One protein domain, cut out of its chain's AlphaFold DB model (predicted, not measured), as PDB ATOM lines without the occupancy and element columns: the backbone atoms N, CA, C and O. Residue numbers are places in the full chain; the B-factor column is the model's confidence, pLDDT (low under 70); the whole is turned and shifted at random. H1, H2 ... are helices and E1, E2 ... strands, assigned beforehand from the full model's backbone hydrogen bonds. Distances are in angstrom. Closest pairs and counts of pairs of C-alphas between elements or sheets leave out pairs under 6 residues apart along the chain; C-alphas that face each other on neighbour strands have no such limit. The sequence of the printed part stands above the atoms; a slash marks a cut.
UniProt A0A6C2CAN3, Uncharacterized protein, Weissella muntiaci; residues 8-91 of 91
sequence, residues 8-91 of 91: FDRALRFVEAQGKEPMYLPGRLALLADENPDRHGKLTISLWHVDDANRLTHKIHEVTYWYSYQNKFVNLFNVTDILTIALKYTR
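AT A GLANCE: This is residues 8 to 91 of the 91 residues of an uncharacterized protein of Weissella muntiaci (UniProt A0A6C2CAN3). A strongly twisted sheet of four strands has two helices, H1 and H2, over one face and no named helix over the other. The printed part has 84 residues, mixed in class, running H1 E1 E2 E3 E4 H2. E1 to E4 form a meander, each strand the antiparallel neighbour of the one before. It is compact, radius of gyration of the C-alphas 12.5 A, spanning 39 by 25 by 19 A.

HOW THE PARTS SIT: Start at the hairpin of E3, residues 42 to 50, and E4, residues 56 to 66: N 45 and O 63 are within hydrogen-bond range, 2.9 A. E4 bends by 75 degrees at residue 60. E3's other neighbour is E2, residues 29 to 33, with N 32 and O 46 at 3.0 A; beside E2 find edge strand E1, residues 23 to 25, with N 25 and O 29 at 2.8 A. H2, residues 79 to 89, is on the sheet at a height of 9.4 A. H1, residues 8 to 16, is on the same face at 8.6 A. They touch, closest at the C-alphas of Ala 11 and Val 79, 5.7 A, at a steep tilt of 61 degrees. In both, every O i to N i+4 pair is within hydrogen-bond range.

IN THESE COORDINATES: Find C-alpha 8 at (35.489, 4.346, 8.895), where H1 begins. E3 runs 24.8 A, E4 24.2 A, and H2 15.7 A to C-alpha 89 at (45.451, 9.324, 19.580).

THE WHOLE: The farthest C-alphas, Asp 52 and Gln 70, are 39.6 A apart. The printed part has no cut. The E4 to H2 link is long, 12 residues; pLDDT is under 70 at residues 65 to 79, among others.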
ATOM      1  N   PHE A   8      36.833   4.880   8.669       77.75
ATOM      2  CA  PHE A   8      35.489   4.346   8.895       77.75
ATOM      3  C   PHE A   8      35.388   2.865   8.506       77.75
ATOM      4  O   PHE A   8      34.937   2.066   9.317       77.75
ATOM      5  N   ASP A   9      35.878   2.484   7.324       82.00
ATOM      6  CA  ASP A   9      35.817   1.096   6.838       82.00
ATOM      7  C   ASP A   9      36.622   0.154   7.737       82.00
ATOM      8  O   ASP A   9      36.179  -0.945   8.070       82.00
ATOM      9  N   ARG A  10      37.784   0.613   8.206       82.50
ATOM     10  CA  ARG A  10      38.596  -0.136   9.169       82.50
ATOM     11  C   ARG A  10      37.897  -0.309  10.513       82.50
ATOM     12  O   ARG A  10      37.966  -1.387  11.097       82.50
ATOM     13  N   ALA A  11      37.260   0.749  11.012       78.69
ATOM     14  CA  ALA A  11      36.497   0.697  12.252       78.69
ATOM     15  C   ALA A  11      35.307  -0.258  12.111       78.69
ATOM     16  O   ALA A  11      35.096  -1.079  12.995       78.69
ATOM     17  N   LEU A  12      34.595  -0.215  10.981       79.06
ATOM     18  CA  LEU A  12      33.505  -1.135  10.670       79.06
ATOM     19  C   LEU A  12      33.975  -2.596  10.693       79.06
ATOM     20  O   LEU A  12      33.381  -3.399  11.404       79.06
ATOM     21  N   ARG A  13      35.084  -2.932  10.018       82.25
ATOM     22  CA  ARG A  13      35.645  -4.298  10.054       82.25
ATOM     23  C   ARG A  13      36.045  -4.737  11.456       82.25
ATOM     24  O   ARG A  13      35.846  -5.892  11.811       82.25
ATOM     25  N   PHE A  14      36.595  -3.828  12.259       82.75
ATOM     26  CA  PHE A  14      36.918  -4.117  13.654       82.75
ATOM     27  C   PHE A  14      35.659  -4.468  14.460       82.75
ATOM     28  O   PHE A  14      35.679  -5.425  15.231       82.75
ATOM     29  N   VAL A  15      34.543  -3.761  14.232       75.44
ATOM     30  CA  VAL A  15      33.238  -4.096  14.831       75.44
ATOM     31  C   VAL A  15      32.749  -5.465  14.364       75.44
ATOM     32  O   VAL A  15      32.357  -6.286  15.191       75.44
ATOM     33  N   GLU A  16      32.777  -5.719  13.054       76.44
ATOM     34  CA  GLU A  16      32.317  -6.973  12.442       76.44
ATOM     35  C   GLU A  16      33.125  -8.182  12.931       76.44
ATOM     36  O   GLU A  16      32.556  -9.230  13.236       76.44
ATOM     37  N   ALA A  17      34.440  -8.018  13.087       75.88
ATOM     38  CA  ALA A  17      35.338  -9.013  13.662       75.88
ATOM     39  C   ALA A  17      35.254  -9.095  15.197       75.88
ATOM     40  O   ALA A  17      36.002  -9.859  15.808       75.88
ATOM     41  N   GLN A  18      34.375  -8.312  15.832       74.38
ATOM     42  CA  GLN A  18      34.226  -8.221  17.289       74.38
ATOM     43  C   GLN A  18      35.547  -7.903  18.006       74.38
ATOM     44  O   GLN A  18      35.786  -8.350  19.122       74.38
ATOM     45  N   GLY A  19      36.434  -7.164  17.338       76.50
ATOM     46  CA  GLY A  19      37.744  -6.788  17.847       76.50
ATOM     47  C   GLY A  19      38.743  -7.934  18.039       76.50
ATOM     48  O   GLY A  19      39.747  -7.715  18.708       76.50
ATOM     49  N   LYS A  20      38.506  -9.113  17.439       80.00
ATOM     50  CA  LYS A  20      39.442 -10.260  17.446       80.00
ATOM     51  C   LYS A  20      40.744  -9.983  16.696       80.00
ATOM     52  O   LYS A  20      41.772 -10.579  16.991       80.00
ATOM     53  N   GLU A  21      40.697  -9.090  15.714       86.88
ATOM     54  CA  GLU A  21      41.876  -8.651  14.973       86.88
ATOM     55  C   GLU A  21      42.243  -7.214  15.364       86.88
ATOM     56  O   GLU A  21      41.350  -6.363  15.457       86.88
ATOM     57  N   PRO A  22      43.538  -6.898  15.556       90.50
ATOM     58  CA  PRO A  22      43.955  -5.534  15.836       90.50
ATOM     59  C   PRO A  22      43.617  -4.575  14.686       90.50
ATOM     60  O   PRO A  22      43.989  -4.790  13.531       90.50
ATOM     61  N   MET A  23      43.000  -3.441  15.010       91.06
ATOM     62  CA  MET A  23      42.832  -2.325  14.083       91.06
ATOM     63  C   MET A  23      44.048  -1.396  14.163       91.06
ATOM     64  O   MET A  23      44.118  -0.517  15.024       91.06
ATOM     65  N   TYR A  24      44.993  -1.548  13.233       90.00
ATOM     66  CA  TYR A  24      46.200  -0.714  13.162       90.00
ATOM     67  C   TYR A  24      45.891   0.727  12.765       90.00
ATOM     68  O   TYR A  24      45.348   0.989  11.694       90.00
ATOM     69  N   LEU A  25      46.281   1.677  13.606       87.44
ATOM     70  CA  LEU A  25      46.159   3.114  13.402       87.44
ATOM     71  C   LEU A  25      47.497   3.726  12.925       87.44
ATOM     72  O   LEU A  25      48.561   3.131  13.102       87.44
ATOM     73  N   PRO A  26      47.477   4.929  12.319       84.56
ATOM     74  CA  PRO A  26      48.693   5.717  12.119       84.56
ATOM     75  C   PRO A  26      49.480   5.921  13.424       84.56
ATOM     76  O   PRO A  26      48.908   5.888  14.509       84.56
ATOM     77  N   GLY A  27      50.787   6.174  13.309       85.12
ATOM     78  CA  GLY A  27      51.619   6.509  14.470       85.12
ATOM     79  C   GLY A  27      52.043   5.316  15.330       85.12
ATOM     80  O   GLY A  27      52.293   5.502  16.515       85.12
ATOM     81  N   ARG A  28      52.155   4.108  14.750       90.75
ATOM     82  CA  ARG A  28      52.558   2.879  15.468       90.75
ATOM     83  C   ARG A  28      51.608   2.549  16.629       90.75
ATOM     84  O   ARG A  28      52.035   2.263  17.748       90.75
ATOM     85  N   LEU A  29      50.310   2.603  16.340       91.06
ATOM     86  CA  LEU A  29      49.237   2.342  17.294       91.06
ATOM     87  C   LEU A  29      48.287   1.263  16.768       91.06
ATOM     88  O   LEU A  29      48.142   1.097  15.560       91.06
ATOM     89  N   ALA A  30      47.601   0.558  17.662       93.00
ATOM     90  CA  ALA A  30      46.514  -0.350  17.306       93.00
ATOM     91  C   ALA A  30      45.453  -0.416  18.406       93.00
ATOM     92  O   ALA A  30      45.761  -0.263  19.586       93.00
ATOM     93  N   LEU A  31      44.208  -0.669  18.007       90.50
ATOM     94  CA  LEU A  31      43.129  -1.045  18.919       90.50
ATOM     95  C   LEU A  31      42.955  -2.562  18.888       90.50
ATOM     96  O   LEU A  31      42.937  -3.144  17.808       90.50
ATOM     97  N   LEU A  32      42.802  -3.187  20.050       90.25
ATOM     98  CA  LEU A  32      42.465  -4.604  20.183       90.25
ATOM     99  C   LEU A  32      41.412  -4.759  21.279       90.25
ATOM    100  O   LEU A  32      41.524  -4.103  22.317       90.25
ATOM    101  N   ALA A  33      40.407  -5.602  21.052       85.12
ATOM    102  CA  ALA A  33      39.453  -5.939  22.094       85.12
ATOM    103  C   ALA A  33      39.828  -7.246  22.796       85.12
ATOM    104  O   ALA A  33      40.386  -8.152  22.179       85.12
ATOM    105  N   ASP A  34      39.505  -7.343  24.081       80.94
ATOM    106  CA  ASP A  34      39.668  -8.584  24.831       80.94
ATOM    107  C   ASP A  34      38.722  -9.660  24.283       80.94
ATOM    108  O   ASP A  34      37.526  -9.432  24.099       80.94
ATOM    109  N   GLU A  35      39.261 -10.860  24.058       70.00
ATOM    110  CA  GLU A  35      38.506 -11.996  23.512       70.00
ATOM    111  C   GLU A  35      37.444 -12.531  24.481       70.00
ATOM    112  O   GLU A  35      36.474 -13.166  24.064       70.00
ATOM    113  N   ASN A  36      37.627 -12.276  25.779       70.31
ATOM    114  CA  ASN A  36      36.752 -12.753  26.836       70.31
ATOM    115  C   ASN A  36      36.036 -11.565  27.477       70.31
ATOM    116  O   ASN A  36      36.661 -10.840  28.256       70.31
ATOM    117  N   PRO A  37      34.739 -11.355  27.192       68.44
ATOM    118  CA  PRO A  37      33.974 -10.397  27.960       68.44
ATOM    119  C   PRO A  37      33.962 -10.813  29.438       68.44
ATOM    120  O   PRO A  37      33.989 -12.001  29.768       68.44
ATOM    121  N   ASP A  38      33.942  -9.834  30.341       70.44
ATOM    122  CA  ASP A  38      33.927 -10.095  31.776       70.44
ATOM    123  C   ASP A  38      32.650 -10.849  32.207       70.44
ATOM    124  O   ASP A  38      31.709 -11.062  31.436       70.44
ATOM    125  N   ARG A  39      32.572 -11.226  33.488       67.69
ATOM    126  CA  ARG A  39      31.408 -11.931  34.061       67.69
ATOM    127  C   ARG A  39      30.066 -11.190  33.917       67.69
ATOM    128  O   ARG A  39      29.022 -11.770  34.196       67.69
ATOM    129  N   HIS A  40      30.091  -9.909  33.561       66.81
ATOM    130  CA  HIS A  40      28.924  -9.062  33.344       66.81
ATOM    131  C   HIS A  40      28.613  -8.868  31.857       66.81
ATOM    132  O   HIS A  40      27.722  -8.086  31.527       66.81
ATOM    133  N   GLY A  41      29.337  -9.560  30.974       66.69
ATOM    134  CA  GLY A  41      29.296  -9.295  29.554       66.69
ATOM    135  C   GLY A  41      29.789  -7.882  29.297       66.69
ATOM    136  O   GLY A  41      29.042  -7.077  28.769       66.69
ATOM    137  N   LYS A  42      30.991  -7.506  29.729       71.56
ATOM    138  CA  LYS A  42      31.641  -6.262  29.298       71.56
ATOM    139  C   LYS A  42      32.882  -6.574  28.501       71.56
ATOM    140  O   LYS A  42      33.639  -7.462  28.866       71.56
ATOM    141  N   LEU A  43      33.108  -5.810  27.447       75.25
ATOM    142  CA  LEU A  43      34.240  -5.982  26.555       75.25
ATOM    143  C   LEU A  43      35.177  -4.783  26.704       75.25
ATOM    144  O   LEU A  43      34.738  -3.630  26.670       75.25
ATOM    145  N   THR A  44      36.461  -5.054  26.898       81.50
ATOM    146  CA  THR A  44      37.485  -4.018  27.045       81.50
ATOM    147  C   THR A  44      38.210  -3.834  25.723       81.50
ATOM    148  O   THR A  44      38.681  -4.801  25.132       81.50
ATOM    149  N   ILE A  45      38.313  -2.591  25.254       83.50
ATOM    150  CA  ILE A  45      39.183  -2.218  24.137       83.50
ATOM    151  C   ILE A  45      40.429  -1.588  24.711       83.50
ATOM    152  O   ILE A  45      40.354  -0.652  25.501       83.50
ATOM    153  N   SER A  46      41.571  -2.054  24.244       88.38
ATOM    154  CA  SER A  46      42.868  -1.525  24.604       88.38
ATOM    155  C   SER A  46      43.514  -0.837  23.406       88.38
ATOM    156  O   SER A  46      43.520  -1.367  22.294       88.38
ATOM    157  N   LEU A  47      44.090   0.338  23.641       89.94
ATOM    158  CA  LEU A  47      45.007   1.010  22.733       89.94
ATOM    159  C   LEU A  47      46.432   0.556  23.042       89.94
ATOM    160  O   LEU A  47      46.881   0.632  24.186       89.94
ATOM    161  N   TRP A  48      47.155   0.143  22.011       93.62
ATOM    162  CA  TRP A  48      48.501  -0.406  22.105       93.62
ATOM    163  C   TRP A  48      49.485   0.353  21.226       93.62
ATOM    164  O   TRP A  48      49.134   0.794  20.133       93.62
ATOM    165  N   HIS A  49      50.737   0.424  21.672       93.12
ATOM    166  CA  HIS A  49      51.878   0.666  20.801       93.12
ATOM    167  C   HIS A  49      52.201  -0.568  19.967       93.12
ATOM    168  O   HIS A  49      52.049  -1.708  20.412       93.12
ATOM    169  N   VAL A  50      52.698  -0.305  18.766       94.44
ATOM    170  CA  VAL A  50      53.028  -1.308  17.763       94.44
ATOM    171  C   VAL A  50      54.482  -1.131  17.327       94.44
ATOM    172  O   VAL A  50      54.932  -0.007  17.111       94.44
ATOM    173  N   ASP A  51      55.239  -2.219  17.219       92.69
ATOM    174  CA  ASP A  51      56.596  -2.171  16.663       92.69
ATOM    175  C   ASP A  51      56.609  -2.232  15.122       92.69
ATOM    176  O   ASP A  51      55.573  -2.339  14.465       92.69
ATOM    177  N   ASP A  52      57.797  -2.177  14.518       89.56
ATOM    178  CA  ASP A  52      57.947  -2.253  13.056       89.56
ATOM    179  C   ASP A  52      57.563  -3.626  12.466       89.56
ATOM    180  O   ASP A  52      57.399  -3.754  11.253       89.56
ATOM    181  N   ALA A  53      57.376  -4.645  13.311       92.56
ATOM    182  CA  ALA A  53      56.896  -5.974  12.939       92.56
ATOM    183  C   ALA A  53      55.380  -6.147  13.167       92.56
ATOM    184  O   ALA A  53      54.873  -7.266  13.089       92.56
ATOM    185  N   ASN A  54      54.648  -5.057  13.431       87.81
ATOM    186  CA  ASN A  54      53.221  -5.048  13.758       87.81
ATOM    187  C   ASN A  54      52.850  -5.797  15.051       87.81
ATOM    188  O   ASN A  54      51.713  -6.231  15.217       87.81
ATOM    189  N   ARG A  55      53.778  -5.947  15.999       92.12
ATOM    190  CA  ARG A  55      53.497  -6.596  17.286       92.12
ATOM    191  C   ARG A  55      53.024  -5.576  18.308       92.12
ATOM    192  O   ARG A  55      53.611  -4.500  18.422       92.12
ATOM    193  N   LEU A  56      51.996  -5.933  19.076       92.38
ATOM    194  CA  LEU A  56      51.520  -5.136  20.207       92.38
ATOM    195  C   LEU A  56      52.552  -5.219  21.337       92.38
ATOM    196  O   LEU A  56      52.839  -6.309  21.830       92.38
ATOM    197  N   THR A  57      53.139  -4.090  21.724       93.19
ATOM    198  CA  THR A  57      54.254  -4.065  22.686       93.19
ATOM    199  C   THR A  57      53.843  -3.537  24.051       93.19
ATOM    200  O   THR A  57      54.173  -4.137  25.070       93.19
ATOM    201  N   HIS A  58      53.118  -2.419  24.086       90.81
ATOM    202  CA  HIS A  58      52.742  -1.750  25.328       90.81
ATOM    203  C   HIS A  58      51.318  -1.208  25.262       90.81
ATOM    204  O   HIS A  58      50.967  -0.504  24.315       90.81
ATOM    205  N   LYS A  59      50.507  -1.511  26.280       92.19
ATOM    206  CA  LYS A  59      49.148  -0.983  26.412       92.19
ATOM    207  C   LYS A  59      49.213   0.447  26.949       92.19
ATOM    208  O   LYS A  59      49.754   0.679  28.020       92.19
ATOM    209  N   ILE A  60      48.647   1.390  26.204       89.00
ATOM    210  CA  ILE A  60      48.645   2.826  26.515       89.00
ATOM    211  C   ILE A  60      47.406   3.196  27.329       89.00
ATOM    212  O   ILE A  60      47.472   3.982  28.271       89.00
ATOM    213  N   HIS A  61      46.251   2.669  26.923       83.81
ATOM    214  CA  HIS A  61      44.961   2.998  27.511       83.81
ATOM    215  C   HIS A  61      43.964   1.870  27.266       83.81
ATOM    216  O   HIS A  61      44.117   1.120  26.305       83.81
ATOM    217  N   GLU A  62      42.924   1.781  28.086       85.56
ATOM    218  CA  GLU A  62      41.810   0.872  27.849       85.56
ATOM    219  C   GLU A  62      40.481   1.492  28.266       85.56
ATOM    220  O   GLU A  62      40.422   2.340  29.158       85.56
ATOM    221  N   VAL A  63      39.417   1.070  27.590       75.50
ATOM    222  CA  VAL A  63      38.046   1.479  27.874       75.50
ATOM    223  C   VAL A  63      37.162   0.239  27.861       75.50
ATOM    224  O   VAL A  63      37.193  -0.545  26.912       75.50
ATOM    225  N   THR A  64      36.364   0.069  28.912       73.44
ATOM    226  CA  THR A  64      35.443  -1.061  29.063       73.44
ATOM    227  C   THR A  64      34.018  -0.638  28.734       73.44
ATOM    228  O   THR A  64      33.487   0.307  29.321       73.44
ATOM    229  N   TYR A  65      33.376  -1.378  27.834       68.88
ATOM    230  CA  TYR A  65      32.007  -1.144  27.382       68.88
ATOM    231  C   TYR A  65      31.087  -2.298  27.783       68.88
ATOM    232  O   TYR A  65      31.512  -3.448  27.873       68.88
ATOM    233  N   TRP A  66      29.805  -2.002  28.012       60.66
ATOM    234  CA  TRP A  66      28.790  -3.032  28.241       60.66
ATOM    235  C   TRP A  66      28.488  -3.795  26.946       60.66
ATOM    236  O   TRP A  66      28.044  -3.204  25.967       60.66
ATOM    237  N   TYR A  67      28.686  -5.109  26.974       59.38
ATOM    238  CA  TYR A  67      28.409  -6.065  25.907       59.38
ATOM    239  C   TYR A  67      27.070  -6.766  26.191       59.38
ATOM    240  O   TYR A  67      26.983  -7.785  26.880       59.38
ATOM    241  N   SER A  68      25.971  -6.200  25.684       52.41
ATOM    242  CA  SER A  68      24.660  -6.841  25.819       52.41
ATOM    243  C   SER A  68      24.496  -7.941  24.769       52.41
ATOM    244  O   SER A  68      24.234  -7.668  23.600       52.41
ATOM    245  N   TYR A  69      24.584  -9.204  25.197       51.44
ATOM    246  CA  TYR A  69      24.347 -10.389  24.358       51.44
ATOM    247  C   TYR A  69      22.938 -10.446  23.721       51.44
ATOM    248  O   TYR A  69      22.708 -11.253  22.822       51.44
ATOM    249  N   GLN A  70      21.980  -9.630  24.181       45.88
ATOM    250  CA  GLN A  70      20.560  -9.776  23.836       45.88
ATOM    251  C   GLN A  70      20.100  -9.021  22.582       45.88
ATOM    252  O   GLN A  70      18.987  -9.259  22.121       45.88
ATOM    253  N   ASN A  71      20.923  -8.161  21.979       42.09
ATOM    254  CA  ASN A  71      20.551  -7.479  20.741       42.09
ATOM    255  C   ASN A  71      21.682  -7.566  19.721       42.09
ATOM    256  O   ASN A  71      22.640  -6.804  19.781       42.09
ATOM    257  N   LYS A  72      21.513  -8.426  18.707       45.75
ATOM    258  CA  LYS A  72      22.395  -8.510  17.523       45.75
ATOM    259  C   LYS A  72      22.613  -7.166  16.802       45.75
ATOM    260  O   LYS A  72      23.483  -7.089  15.945       45.75
ATOM    261  N   PHE A  73      21.834  -6.133  17.134       42.56
ATOM    262  CA  PHE A  73      21.842  -4.824  16.481       42.56
ATOM    263  C   PHE A  73      22.155  -3.636  17.401       42.56
ATOM    264  O   PHE A  73      22.255  -2.517  16.905       42.56
ATOM    265  N   VAL A  74      22.327  -3.830  18.715       43.34
ATOM    266  CA  VAL A  74      22.538  -2.710  19.644       43.34
ATOM    267  C   VAL A  74      23.849  -2.903  20.396       43.34
ATOM    268  O   VAL A  74      23.936  -3.690  21.331       43.34
ATOM    269  N   ASN A  75      24.834  -2.102  19.987       48.50
ATOM    270  CA  ASN A  75      26.057  -1.761  20.716       48.50
ATOM    271  C   ASN A  75      27.117  -2.852  20.830       48.50
ATOM    272  O   ASN A  75      27.512  -3.228  21.929       48.50
ATOM    273  N   LEU A  76      27.651  -3.277  19.685       49.34
ATOM    274  CA  LEU A  76      28.957  -3.931  19.692       49.34
ATOM    275  C   LEU A  76      30.087  -2.901  19.694       49.34
ATOM    276  O   LEU A  76      30.958  -2.978  20.540       49.34
ATOM    277  N   PHE A  77      30.011  -1.860  18.879       56.06
ATOM    278  CA  PHE A  77      30.827  -0.652  18.982       56.06
ATOM    279  C   PHE A  77      30.093   0.391  18.146       56.06
ATOM    280  O   PHE A  77      29.705   0.077  17.018       56.06
ATOM    281  N   ASN A  78      29.871   1.618  18.621       63.75
ATOM    282  CA  ASN A  78      29.523   2.649  17.652       63.75
ATOM    283  C   ASN A  78      30.808   2.924  16.872       63.75
ATOM    284  O   ASN A  78      31.826   3.268  17.470       63.75
ATOM    285  N   VAL A  79      30.788   2.761  15.547       67.88
ATOM    286  CA  VAL A  79      31.923   3.129  14.686       67.88
ATOM    287  C   VAL A  79      32.421   4.537  15.047       67.88
ATOM    288  O   VAL A  79      33.621   4.781  15.085       67.88
ATOM    289  N   THR A  80      31.509   5.426  15.442       70.44
ATOM    290  CA  THR A  80      31.797   6.773  15.952       70.44
ATOM    291  C   THR A  80      32.703   6.796  17.192       70.44
ATOM    292  O   THR A  80      33.588   7.647  17.268       70.44
ATOM    293  N   ASP A  81      32.550   5.869  18.141       71.06
ATOM    294  CA  ASP A  81      33.385   5.802  19.353       71.06
ATOM    295  C   ASP A  81      34.810   5.356  19.010       71.06
ATOM    296  O   ASP A  81      35.782   5.986  19.431       71.06
ATOM    297  N   ILE A  82      34.941   4.329  18.161       73.19
ATOM    298  CA  ILE A  82      36.239   3.863  17.647       73.19
ATOM    299  C   ILE A  82      36.939   4.990  16.888       73.19
ATOM    300  O   ILE A  82      38.131   5.229  17.084       73.19
ATOM    301  N   LEU A  83      36.201   5.708  16.039       76.88
ATOM    302  CA  LEU A  83      36.721   6.862  15.313       76.88
ATOM    303  C   LEU A  83      37.170   7.969  16.261       76.88
ATOM    304  O   LEU A  83      38.238   8.536  16.054       76.88
ATOM    305  N   THR A  84      36.400   8.255  17.307       78.56
ATOM    306  CA  THR A  84      36.745   9.279  18.300       78.56
ATOM    307  C   THR A  84      38.034   8.922  19.035       78.56
ATOM    308  O   THR A  84      38.920   9.769  19.157       78.56
ATOM    309  N   ILE A  85      38.186   7.664  19.463       74.31
ATOM    310  CA  ILE A  85      39.423   7.170  20.079       74.31
ATOM    311  C   ILE A  85      40.573   7.281  19.080       74.31
ATOM    312  O   ILE A  85      41.581   7.912  19.382       74.31
ATOM    313  N   ALA A  86      40.418   6.737  17.872       78.81
ATOM    314  CA  ALA A  86      41.467   6.784  16.862       78.81
ATOM    315  C   ALA A  86      41.918   8.227  16.595       78.81
ATOM    316  O   ALA A  86      43.102   8.525  16.706       78.81
ATOM    317  N   LEU A  87      40.982   9.150  16.360       80.38
ATOM    318  CA  LEU A  87      41.274  10.561  16.104       80.38
ATOM    319  C   LEU A  87      41.942  11.272  17.286       80.38
ATOM    320  O   LEU A  87      42.757  12.166  17.060       80.38
ATOM    321  N   LYS A  88      41.618  10.899  18.529       80.75
ATOM    322  CA  LYS A  88      42.255  11.458  19.731       80.75
ATOM    323  C   LYS A  88      43.733  11.079  19.826       80.75
ATOM    324  O   LYS A  88      44.520  11.895  20.291       80.75
ATOM    325  N   TYR A  89      44.099   9.869  19.402       72.38
ATOM    326  CA  TYR A  89      45.451   9.324  19.580       72.38
ATOM    327  C   TYR A  89      46.313   9.331  18.310       72.38
ATOM    328  O   TYR A  89      47.508   9.070  18.396       72.38
ATOM    329  N   THR A  90      45.746   9.637  17.140       70.75
ATOM    330  CA  THR A  90      46.491   9.732  15.869       70.75
ATOM    331  C   THR A  90      46.771  11.168  15.417       70.75
ATOM    332  O   THR A  90      47.247  11.348  14.296       70.75
ATOM    333  N   ARG A  91      46.388  12.175  16.211       57.84
ATOM    334  CA  ARG A  91      46.666  13.594  15.939       57.84
ATOM    335  C   ARG A  91      48.058  13.997  16.395       57.84
ATOM    336  O   ARG A  91      48.474  13.519  17.470       57.84
TER     337      ARG A  91